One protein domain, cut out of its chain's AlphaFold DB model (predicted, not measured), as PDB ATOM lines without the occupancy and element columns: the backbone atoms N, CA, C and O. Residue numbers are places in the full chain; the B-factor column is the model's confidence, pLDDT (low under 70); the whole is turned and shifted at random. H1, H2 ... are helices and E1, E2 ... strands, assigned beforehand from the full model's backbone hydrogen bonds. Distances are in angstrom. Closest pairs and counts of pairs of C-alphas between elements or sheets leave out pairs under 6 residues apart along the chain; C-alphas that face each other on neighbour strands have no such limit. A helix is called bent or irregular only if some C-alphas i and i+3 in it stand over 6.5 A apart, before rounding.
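What this domain is: This is residues 173 to 234 of the 234 residues of an uncharacterized protein of Clostridiaceae bacterium (UniProt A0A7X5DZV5). A small, twisted and curled sheet of four strands has one helix, H2, packed over one of its faces, and a second helix, H1, crosses H2 and reaches away from the sheet, which it meets with its last residues. H1's first residue and the turn between E3 and E4 lie toward opposite ends of the longest axis. The printed part has 62 residues with two named helices and four named strands, along the chain H1 E1 E2 E3 E4 H2; the sheet's order is E1 - E2 - E3 - E4, all antiparallel, and the class is mixed, helices and strands. It is compact, with a radius of gyration of the C-alphas of 10.7 A and spans of 33 by 26 by 16 A.

Where its parts are: Find C-alpha 173 at (-12.081, -15.475, -18.566); from there H1 runs over residues 173 to 185, 17.9 A long. It is irregular: C-alphas 180 and 183 are 7.0 A apart. Next come E1, residues 189 to 192, 9.7 A, and E2, residues 195 to 201, 18.0 A, which begins at C-alpha 195 at (-4.522, -34.758, -35.664). E3, residues 206 to 210, measures 13.2 A, and E4, residues 217 to 219, 6.6 A. H2, residues 222 to 232, runs 15.4 A to C-alpha 232 at (-16.946, -27.023, -33.716).

How they stand to each other: Begin with the sheet, a meander, each strand the antiparallel neighbour of the one before; it is only just strongly twisted, with C-alphas up to 4.3 A off its best plane. In the hairpin E1 and E2, look for N 190 and O 197, 2.9 A apart. In the hairpin E2 and E3, N 200 and O 207 are 2.8 A apart, and in the hairpin E3 and E4, N 208 and O 218 are 2.8 A apart, likewise within hydrogen-bond range. The edge strands E1 and E4 are apart. H2 is on the sheet at a height of 9.1 A, two layers with the helix on one face. It lies over E1, where 5 of its 11 C-alphas fall, and only just not over E3, where 2 fall. It runs slantwise to the strands, at 55 degrees to E1 on the local plane; the closest C-alphas of E1 and H2 are those of Cys 190 and Leu 228, 7.3 A. H1 only grazes the sheet, with residues 182 to 185. H1 and H2 touch, their closest C-alphas those of Ala 178 and Leu 226, 5.2 A, at a steep tilt of 45 degrees, the same way. Every O i to N i+4 pair is within hydrogen-bond range in H2, and 7 of 9 are in H1.

The domain as a whole: The two C-alphas farthest apart are those of Lys 173 and Arg 212, 33.8 A. The printed part has no cut and ends at residue 234, the chain's last. The link E3 to E4 is short, the others are tight. The mean pLDDT of the printed part is 91.1, and residue 234 is under 70.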
ATOM      1  N   LYS A 173     -11.020 -15.398 -17.559       97.06
ATOM      2  CA  LYS A 173     -12.081 -15.475 -18.566       97.06
ATOM      3  C   LYS A 173     -11.987 -16.751 -19.393       97.06
ATOM      4  O   LYS A 173     -12.998 -17.415 -19.608       97.06
ATOM      5  N   ILE A 174     -10.776 -17.127 -19.807       97.12
ATOM      6  CA  ILE A 174     -10.519 -18.361 -20.558       97.12
ATOM      7  C   ILE A 174     -11.020 -19.567 -19.773       97.12
ATOM      8  O   ILE A 174     -11.775 -20.374 -20.308       97.12
ATOM      9  N   LYS A 175     -10.653 -19.670 -18.495       95.75
ATOM     10  CA  LYS A 175     -11.091 -20.759 -17.620       95.75
ATOM     11  C   LYS A 175     -12.611 -20.791 -17.455       95.75
ATOM     12  O   LYS A 175     -13.208 -21.866 -17.520       95.75
ATOM     13  N   HIS A 176     -13.239 -19.632 -17.247       96.06
ATOM     14  CA  HIS A 176     -14.690 -19.533 -17.096       96.06
ATOM     15  C   HIS A 176     -15.427 -20.019 -18.353       96.06
ATOM     16  O   HIS A 176     -16.249 -20.934 -18.281       96.06
ATOM     17  N   ASP A 177     -15.082 -19.468 -19.516       96.06
ATOM     18  CA  ASP A 177     -15.779 -19.773 -20.765       96.06
ATOM     19  C   ASP A 177     -15.439 -21.179 -21.285       96.06
ATOM     20  O   ASP A 177     -16.290 -21.839 -21.891       96.06
ATOM     21  N   ALA A 178     -14.235 -21.689 -20.995       94.62
ATOM     22  CA  ALA A 178     -13.866 -23.074 -21.271       94.62
ATOM     23  C   ALA A 178     -14.796 -24.051 -20.543       94.62
ATOM     24  O   ALA A 178     -15.302 -24.986 -21.165       94.62
ATOM     25  N   ALA A 179     -15.090 -23.810 -19.260       93.12
ATOM     26  CA  ALA A 179     -16.008 -24.647 -18.488       93.12
ATOM     27  C   ALA A 179     -17.419 -24.676 -19.107       93.12
ATOM     28  O   ALA A 179     -18.033 -25.740 -19.208       93.12
ATOM     29  N   LEU A 180     -17.905 -23.537 -19.611       93.62
ATOM     30  CA  LEU A 180     -19.191 -23.438 -20.318       93.62
ATOM     31  C   LEU A 180     -19.171 -24.094 -21.710       93.62
ATOM     32  O   LEU A 180     -20.214 -24.439 -22.275       93.62
ATOM     33  N   ALA A 181     -17.996 -24.249 -22.317       93.06
ATOM     34  CA  ALA A 181     -17.831 -24.928 -23.596       93.06
ATOM     35  C   ALA A 181     -17.802 -26.458 -23.470       93.06
ATOM     36  O   ALA A 181     -18.145 -27.136 -24.442       93.06
ATOM     37  N   VAL A 182     -17.468 -27.005 -22.291       91.56
ATOM     38  CA  VAL A 182     -17.313 -28.455 -22.067       91.56
ATOM     39  C   VAL A 182     -18.484 -29.278 -22.621       91.56
ATOM     40  O   VAL A 182     -18.220 -30.164 -23.439       91.56
ATOM     41  N   PRO A 183     -19.765 -28.995 -22.294       89.50
ATOM     42  CA  PRO A 183     -20.877 -29.835 -22.748       89.50
ATOM     43  C   PRO A 183     -21.074 -29.823 -24.268       89.50
ATOM     44  O   PRO A 183     -21.642 -30.754 -24.828       89.50
ATOM     45  N   ARG A 184     -20.613 -28.765 -24.947       87.56
ATOM     46  CA  ARG A 184     -20.759 -28.596 -26.400       87.56
ATOM     47  C   ARG A 184     -19.711 -29.375 -27.186       87.56
ATOM     48  O   ARG A 184     -19.956 -29.726 -28.340       87.56
ATOM     49  N   ILE A 185     -18.547 -29.611 -26.581       92.25
ATOM     50  CA  ILE A 185     -17.412 -30.248 -27.255       92.25
ATOM     51  C   ILE A 185     -17.138 -31.668 -26.773       92.25
ATOM     52  O   ILE A 185     -16.501 -32.428 -27.503       92.25
ATOM     53  N   ALA A 186     -17.603 -32.034 -25.576       91.06
ATOM     54  CA  ALA A 186     -17.495 -33.394 -25.073       91.06
ATOM     55  C   ALA A 186     -18.055 -34.374 -26.108       91.06
ATOM     56  O   ALA A 186     -19.076 -34.117 -26.747       91.06
ATOM     57  N   ASP A 187     -17.353 -35.487 -26.307       91.50
ATOM     58  CA  ASP A 187     -17.765 -36.551 -27.213       91.50
ATOM     59  C   ASP A 187     -17.842 -36.170 -28.704       91.50
ATOM     60  O   ASP A 187     -18.296 -36.988 -29.512       91.50
ATOM     61  N   ARG A 188     -17.346 -34.995 -29.120       93.00
ATOM     62  CA  ARG A 188     -17.327 -34.554 -30.527       93.00
ATOM     63  C   ARG A 188     -16.022 -34.932 -31.228       93.00
ATOM     64  O   ARG A 188     -14.946 -34.925 -30.630       93.00
ATOM     65  N   ASN A 189     -16.120 -35.242 -32.521       93.69
ATOM     66  CA  ASN A 189     -14.950 -35.423 -33.382       93.69
ATOM     67  C   ASN A 189     -14.360 -34.059 -33.743       93.69
ATOM     68  O   ASN A 189     -15.110 -33.148 -34.079       93.69
ATOM     69  N   CYS A 190     -13.038 -33.927 -33.705       93.12
ATOM     70  CA  CYS A 190     -12.349 -32.668 -33.978       93.12
ATOM     71  C   CYS A 190     -10.931 -32.897 -34.522       93.12
ATOM     72  O   CYS A 190     -10.422 -34.024 -34.543       93.12
ATOM     73  N   VAL A 191     -10.280 -31.805 -34.930       92.88
ATOM     74  CA  VAL A 191      -8.860 -31.786 -35.291       92.88
ATOM     75  C   VAL A 191      -8.092 -31.011 -34.226       92.88
ATOM     76  O   VAL A 191      -8.326 -29.828 -34.020       92.88
ATOM     77  N   TYR A 192      -7.146 -31.661 -33.552       92.12
ATOM     78  CA  TYR A 192      -6.310 -31.024 -32.533       92.12
ATOM     79  C   TYR A 192      -4.836 -31.149 -32.907       92.12
ATOM     80  O   TYR A 192      -4.338 -32.257 -33.107       92.12
ATOM     81  N   LYS A 193      -4.137 -30.012 -33.031       89.12
ATOM     82  CA  LYS A 193      -2.724 -29.948 -33.460       89.12
ATOM     83  C   LYS A 193      -2.456 -30.763 -34.742       89.12
ATOM     84  O   LYS A 193      -1.505 -31.536 -34.813       89.12
ATOM     85  N   GLY A 194      -3.348 -30.641 -35.729       90.38
ATOM     86  CA  GLY A 194      -3.270 -31.359 -37.010       90.38
ATOM     87  C   GLY A 194      -3.641 -32.848 -36.957       90.38
ATOM     88  O   GLY A 194      -3.497 -33.549 -37.953       90.38
ATOM     89  N   MET A 195      -4.113 -33.360 -35.817       93.19
ATOM     90  CA  MET A 195      -4.522 -34.758 -35.664       93.19
ATOM     91  C   MET A 195      -6.044 -34.880 -35.653       93.19
ATOM     92  O   MET A 195      -6.699 -34.238 -34.839       93.19
ATOM     93  N   GLU A 196      -6.604 -35.763 -36.482       94.44
ATOM     94  CA  GLU A 196      -8.009 -36.172 -36.363       94.44
ATOM     95  C   GLU A 196      -8.228 -37.018 -35.107       94.44
ATOM     96  O   GLU A 196      -7.448 -37.932 -34.805       94.44
ATOM     97  N   GLY A 197      -9.324 -36.770 -34.400       94.19
ATOM     98  CA  GLY A 197      -9.687 -37.541 -33.222       94.19
ATOM     99  C   GLY A 197     -11.013 -37.111 -32.620       94.19
ATOM    100  O   GLY A 197     -11.867 -36.555 -33.308       94.19
ATOM    101  N   ARG A 198     -11.178 -37.404 -31.333       94.50
ATOM    102  CA  ARG A 198     -12.395 -37.135 -30.570       94.50
ATOM    103  C   ARG A 198     -12.050 -36.584 -29.194       94.50
ATOM    104  O   ARG A 198     -11.046 -36.990 -28.605       94.50
ATOM    105  N   VAL A 199     -12.878 -35.675 -28.697       95.00
ATOM    106  CA  VAL A 199     -12.810 -35.205 -27.313       95.00
ATOM    107  C   VAL A 199     -13.545 -36.195 -26.409       95.00
ATOM    108  O   VAL A 199     -14.683 -36.557 -26.677       95.00
ATOM    109  N   GLU A 200     -12.901 -36.618 -25.333       93.00
ATOM    110  CA  GLU A 200     -13.423 -37.510 -24.298       93.00
ATOM    111  C   GLU A 200     -13.404 -36.788 -22.947       93.00
ATOM    112  O   GLU A 200     -12.582 -35.899 -22.721       93.00
ATOM    113  N   THR A 201     -14.284 -37.180 -22.030       88.75
ATOM    114  CA  THR A 201     -14.307 -36.672 -20.654       88.75
ATOM    115  C   THR A 201     -14.272 -37.822 -19.656       88.75
ATOM    116  O   THR A 201     -14.814 -38.893 -19.916       88.75
ATOM    117  N   ASN A 202     -13.637 -37.598 -18.507       85.44
ATOM    118  CA  ASN A 202     -13.722 -38.481 -17.340       85.44
ATOM    119  C   ASN A 202     -14.577 -37.877 -16.206       85.44
ATOM    120  O   ASN A 202     -14.527 -38.375 -15.087       85.44
ATOM    121  N   GLY A 203     -15.309 -36.788 -16.474       78.94
ATOM    122  CA  GLY A 203     -16.065 -36.024 -15.477       78.94
ATOM    123  C   GLY A 203     -15.284 -34.884 -14.809       78.94
ATOM    124  O   GLY A 203     -15.906 -33.943 -14.331       78.94
ATOM    125  N   GLU A 204     -13.947 -34.909 -14.833       81.25
ATOM    126  CA  GLU A 204     -13.094 -33.871 -14.222       81.25
ATOM    127  C   GLU A 204     -12.360 -33.014 -15.257       81.25
ATOM    128  O   GLU A 204     -12.163 -31.815 -15.067       81.25
ATOM    129  N   ALA A 205     -11.931 -33.623 -16.361       86.56
ATOM    130  CA  ALA A 205     -11.189 -32.959 -17.421       86.56
ATOM    131  C   ALA A 205     -11.603 -33.480 -18.799       86.56
ATOM    132  O   ALA A 205     -12.176 -34.565 -18.947       86.56
ATOM    133  N   LEU A 206     -11.278 -32.689 -19.822       93.00
ATOM    134  CA  LEU A 206     -11.384 -33.101 -21.213       93.00
ATOM    135  C   LEU A 206     -10.033 -33.571 -21.745       93.00
ATOM    136  O   LEU A 206      -8.975 -32.996 -21.469       93.00
ATOM    137  N   PHE A 207     -10.093 -34.611 -22.564       94.69
ATOM    138  CA  PHE A 207      -8.953 -35.216 -23.221       94.69
ATOM    139  C   PHE A 207      -9.229 -35.335 -24.711       94.69
ATOM    140  O   PHE A 207     -10.335 -35.651 -25.125       94.69
ATOM    141  N   PHE A 208      -8.215 -35.139 -25.535       95.75
ATOM    142  CA  PHE A 208      -8.275 -35.465 -26.948       95.75
ATOM    143  C   PHE A 208      -7.667 -36.848 -27.194       95.75
ATOM    144  O   PHE A 208      -6.498 -37.093 -26.869       95.75
ATOM    145  N   ARG A 209      -8.434 -37.747 -27.818       94.50
ATOM    146  CA  ARG A 209      -7.959 -39.043 -28.308       94.50
ATOM    147  C   ARG A 209      -7.813 -39.003 -29.822       94.50
ATOM    148  O   ARG A 209      -8.794 -38.904 -30.556       94.50
ATOM    149  N   LYS A 210      -6.579 -39.168 -30.301       94.56
ATOM    150  CA  LYS A 210      -6.297 -39.322 -31.735       94.56
ATOM    151  C   LYS A 210      -7.014 -40.556 -32.292       94.56
ATOM    152  O   LYS A 210      -7.009 -41.626 -31.680       94.56
ATOM    153  N   LYS A 211      -7.562 -40.441 -33.499       92.75
ATOM    154  CA  LYS A 211      -8.195 -41.538 -34.241       92.75
ATOM    155  C   LYS A 211      -7.268 -42.758 -34.299       92.75
ATOM    156  O   LYS A 211      -6.086 -42.638 -34.612       92.75
ATOM    157  N   ARG A 212      -7.817 -43.939 -33.988       87.69
ATOM    158  CA  ARG A 212      -7.105 -45.237 -33.895       87.69
ATOM    159  C   ARG A 212      -6.047 -45.339 -32.777       87.69
ATOM    160  O   ARG A 212      -5.449 -46.401 -32.628       87.69
ATOM    161  N   SER A 213      -5.843 -44.306 -31.952       87.62
ATOM    162  CA  SER A 213      -4.988 -44.397 -30.760       87.62
ATOM    163  C   SER A 213      -5.726 -45.103 -29.625       87.62
ATOM    164  O   SER A 213      -6.728 -44.610 -29.111       87.62
ATOM    165  N   ARG A 214      -5.211 -46.259 -29.195       81.50
ATOM    166  CA  ARG A 214      -5.745 -46.980 -28.027       81.50
ATOM    167  C   ARG A 214      -5.086 -46.559 -26.711       81.50
ATOM    168  O   ARG A 214      -5.723 -46.655 -25.670       81.50
ATOM    169  N   LYS A 215      -3.836 -46.081 -26.762       83.69
ATOM    170  CA  LYS A 215      -2.976 -45.878 -25.582       83.69
ATOM    171  C   LYS A 215      -2.768 -44.412 -25.190       83.69
ATOM    172  O   LYS A 215      -2.618 -44.129 -24.011       83.69
ATOM    173  N   TYR A 216      -2.746 -43.495 -26.156       84.75
ATOM    174  CA  TYR A 216      -2.371 -42.100 -25.909       84.75
ATOM    175  C   TYR A 216      -3.574 -41.169 -26.006       84.75
ATOM    176  O   TYR A 216      -4.270 -41.163 -27.030       84.75
ATOM    177  N   VAL A 217      -3.760 -40.378 -24.950       91.81
ATOM    178  CA  VAL A 217      -4.721 -39.279 -24.838       91.81
ATOM    179  C   VAL A 217      -3.987 -38.020 -24.385       91.81
ATOM    180  O   VAL A 217      -3.013 -38.099 -23.638       91.81
ATOM    181  N   TYR A 218      -4.442 -36.861 -24.846       93.31
ATOM    182  CA  TYR A 218      -3.850 -35.566 -24.516       93.31
ATOM    183  C   TYR A 218      -4.817 -34.785 -23.644       93.31
ATOM    184  O   TYR A 218      -5.932 -34.513 -24.080       93.31
ATOM    185  N   ARG A 219      -4.405 -34.399 -22.435       94.19
ATOM    186  CA  ARG A 219      -5.205 -33.484 -21.615       94.19
ATOM    187  C   ARG A 219      -5.328 -32.139 -22.333       94.19
ATOM    188  O   ARG A 219      -4.327 -31.605 -22.812       94.19
ATOM    189  N   LEU A 220      -6.548 -31.622 -22.421       95.00
ATOM    190  CA  LEU A 220      -6.813 -30.309 -22.996       95.00
ATOM    191  C   LEU A 220      -6.652 -29.233 -21.918       95.00
ATOM    192  O   LEU A 220      -7.092 -29.413 -20.783       95.00
ATOM    193  N   THR A 221      -5.989 -28.135 -22.275       94.81
ATOM    194  CA  THR A 221      -5.970 -26.906 -21.472       94.81
ATOM    195  C   THR A 221      -7.253 -26.114 -21.709       94.81
ATOM    196  O   THR A 221      -7.923 -26.327 -22.720       94.81
ATOM    197  N   ASP A 222      -7.568 -25.164 -20.832       95.38
ATOM    198  CA  ASP A 222      -8.749 -24.301 -20.984       95.38
ATOM    199  C   ASP A 222      -8.720 -23.528 -22.315       95.38
ATOM    200  O   ASP A 222      -9.706 -23.493 -23.052       95.38
ATOM    201  N   ALA A 223      -7.543 -23.027 -22.707       94.69
ATOM    202  CA  ALA A 223      -7.335 -22.437 -24.026       94.69
ATOM    203  C   ALA A 223      -7.633 -23.441 -25.158       94.69
ATOM    204  O   ALA A 223      -8.380 -23.135 -26.084       94.69
ATOM    205  N   ALA A 224      -7.123 -24.674 -25.076       94.50
ATOM    206  CA  ALA A 224      -7.395 -25.684 -26.100       94.50
ATOM    207  C   ALA A 224      -8.889 -26.046 -26.188       94.50
ATOM    208  O   ALA A 224      -9.403 -26.247 -27.289       94.50
ATOM    209  N   VAL A 225      -9.589 -26.103 -25.051       94.81
ATOM    210  CA  VAL A 225     -11.043 -26.314 -24.979       94.81
ATOM    211  C   VAL A 225     -11.785 -25.206 -25.725       94.81
ATOM    212  O   VAL A 225     -12.623 -25.505 -26.578       94.81
ATOM    213  N   LEU A 226     -11.440 -23.940 -25.477       94.75
ATOM    214  CA  LEU A 226     -12.049 -22.814 -26.182       94.75
ATOM    215  C   LEU A 226     -11.763 -22.840 -27.682       94.75
ATOM    216  O   LEU A 226     -12.709 -22.762 -28.469       94.75
ATOM    217  N   SER A 227     -10.508 -23.037 -28.087       93.88
ATOM    218  CA  SER A 227     -10.148 -23.115 -29.506       93.88
ATOM    219  C   SER A 227     -10.920 -24.213 -30.238       93.88
ATOM    220  O   SER A 227     -11.439 -23.985 -31.330       93.88
ATOM    221  N   LEU A 228     -11.063 -25.393 -29.626       94.31
ATOM    222  CA  LEU A 228     -11.863 -26.482 -30.190       94.31
ATOM    223  C   LEU A 228     -13.351 -26.125 -30.255       94.31
ATOM    224  O   LEU A 228     -14.017 -26.457 -31.233       94.31
ATOM    225  N   SER A 229     -13.879 -25.424 -29.250       93.44
ATOM    226  CA  SER A 229     -15.279 -24.991 -29.257       93.44
ATOM    227  C   SER A 229     -15.596 -24.052 -30.418       93.44
ATOM    228  O   SER A 229     -16.671 -24.157 -31.008       93.44
ATOM    229  N   TRP A 230     -14.651 -23.190 -30.801       92.88
ATOM    230  CA  TRP A 230     -14.812 -22.293 -31.942       92.88
ATOM    231  C   TRP A 230     -14.786 -23.043 -33.270       92.88
ATOM    232  O   TRP A 230     -15.606 -22.756 -34.134       92.88
ATOM    233  N   GLN A 231     -13.908 -24.040 -33.407       89.38
ATOM    234  CA  GLN A 231     -13.856 -24.897 -34.596       89.38
ATOM    235  C   GLN A 231     -15.139 -25.712 -34.787       89.38
ATOM    236  O   GLN A 231     -15.559 -25.929 -35.912       89.38
ATOM    237  N   LEU A 232     -15.746 -26.179 -33.692       86.56
ATOM    238  CA  LEU A 232     -16.946 -27.023 -33.716       86.56
ATOM    239  C   LEU A 232     -18.262 -26.239 -33.805       86.56
ATOM    240  O   LEU A 232     -19.323 -26.853 -33.938       86.56
ATOM    241  N   SER A 233     -18.194 -24.914 -33.666       76.62
ATOM    242  CA  SER A 233     -19.338 -24.005 -33.819       76.62
ATOM    243  C   SER A 233     -19.422 -23.389 -35.222       76.62
ATOM    244  O   SER A 233     -20.403 -22.702 -35.505       76.62
ATOM    245  N   ALA A 234     -18.399 -23.600 -36.058       58.38
ATOM    246  CA  ALA A 234     -18.354 -23.223 -37.469       58.38
ATOM    247  C   ALA A 234     -18.887 -24.361 -38.351       58.38
ATOM    248  O   ALA A 234     -19.516 -24.041 -39.382       58.38
TER     249      ALA A 234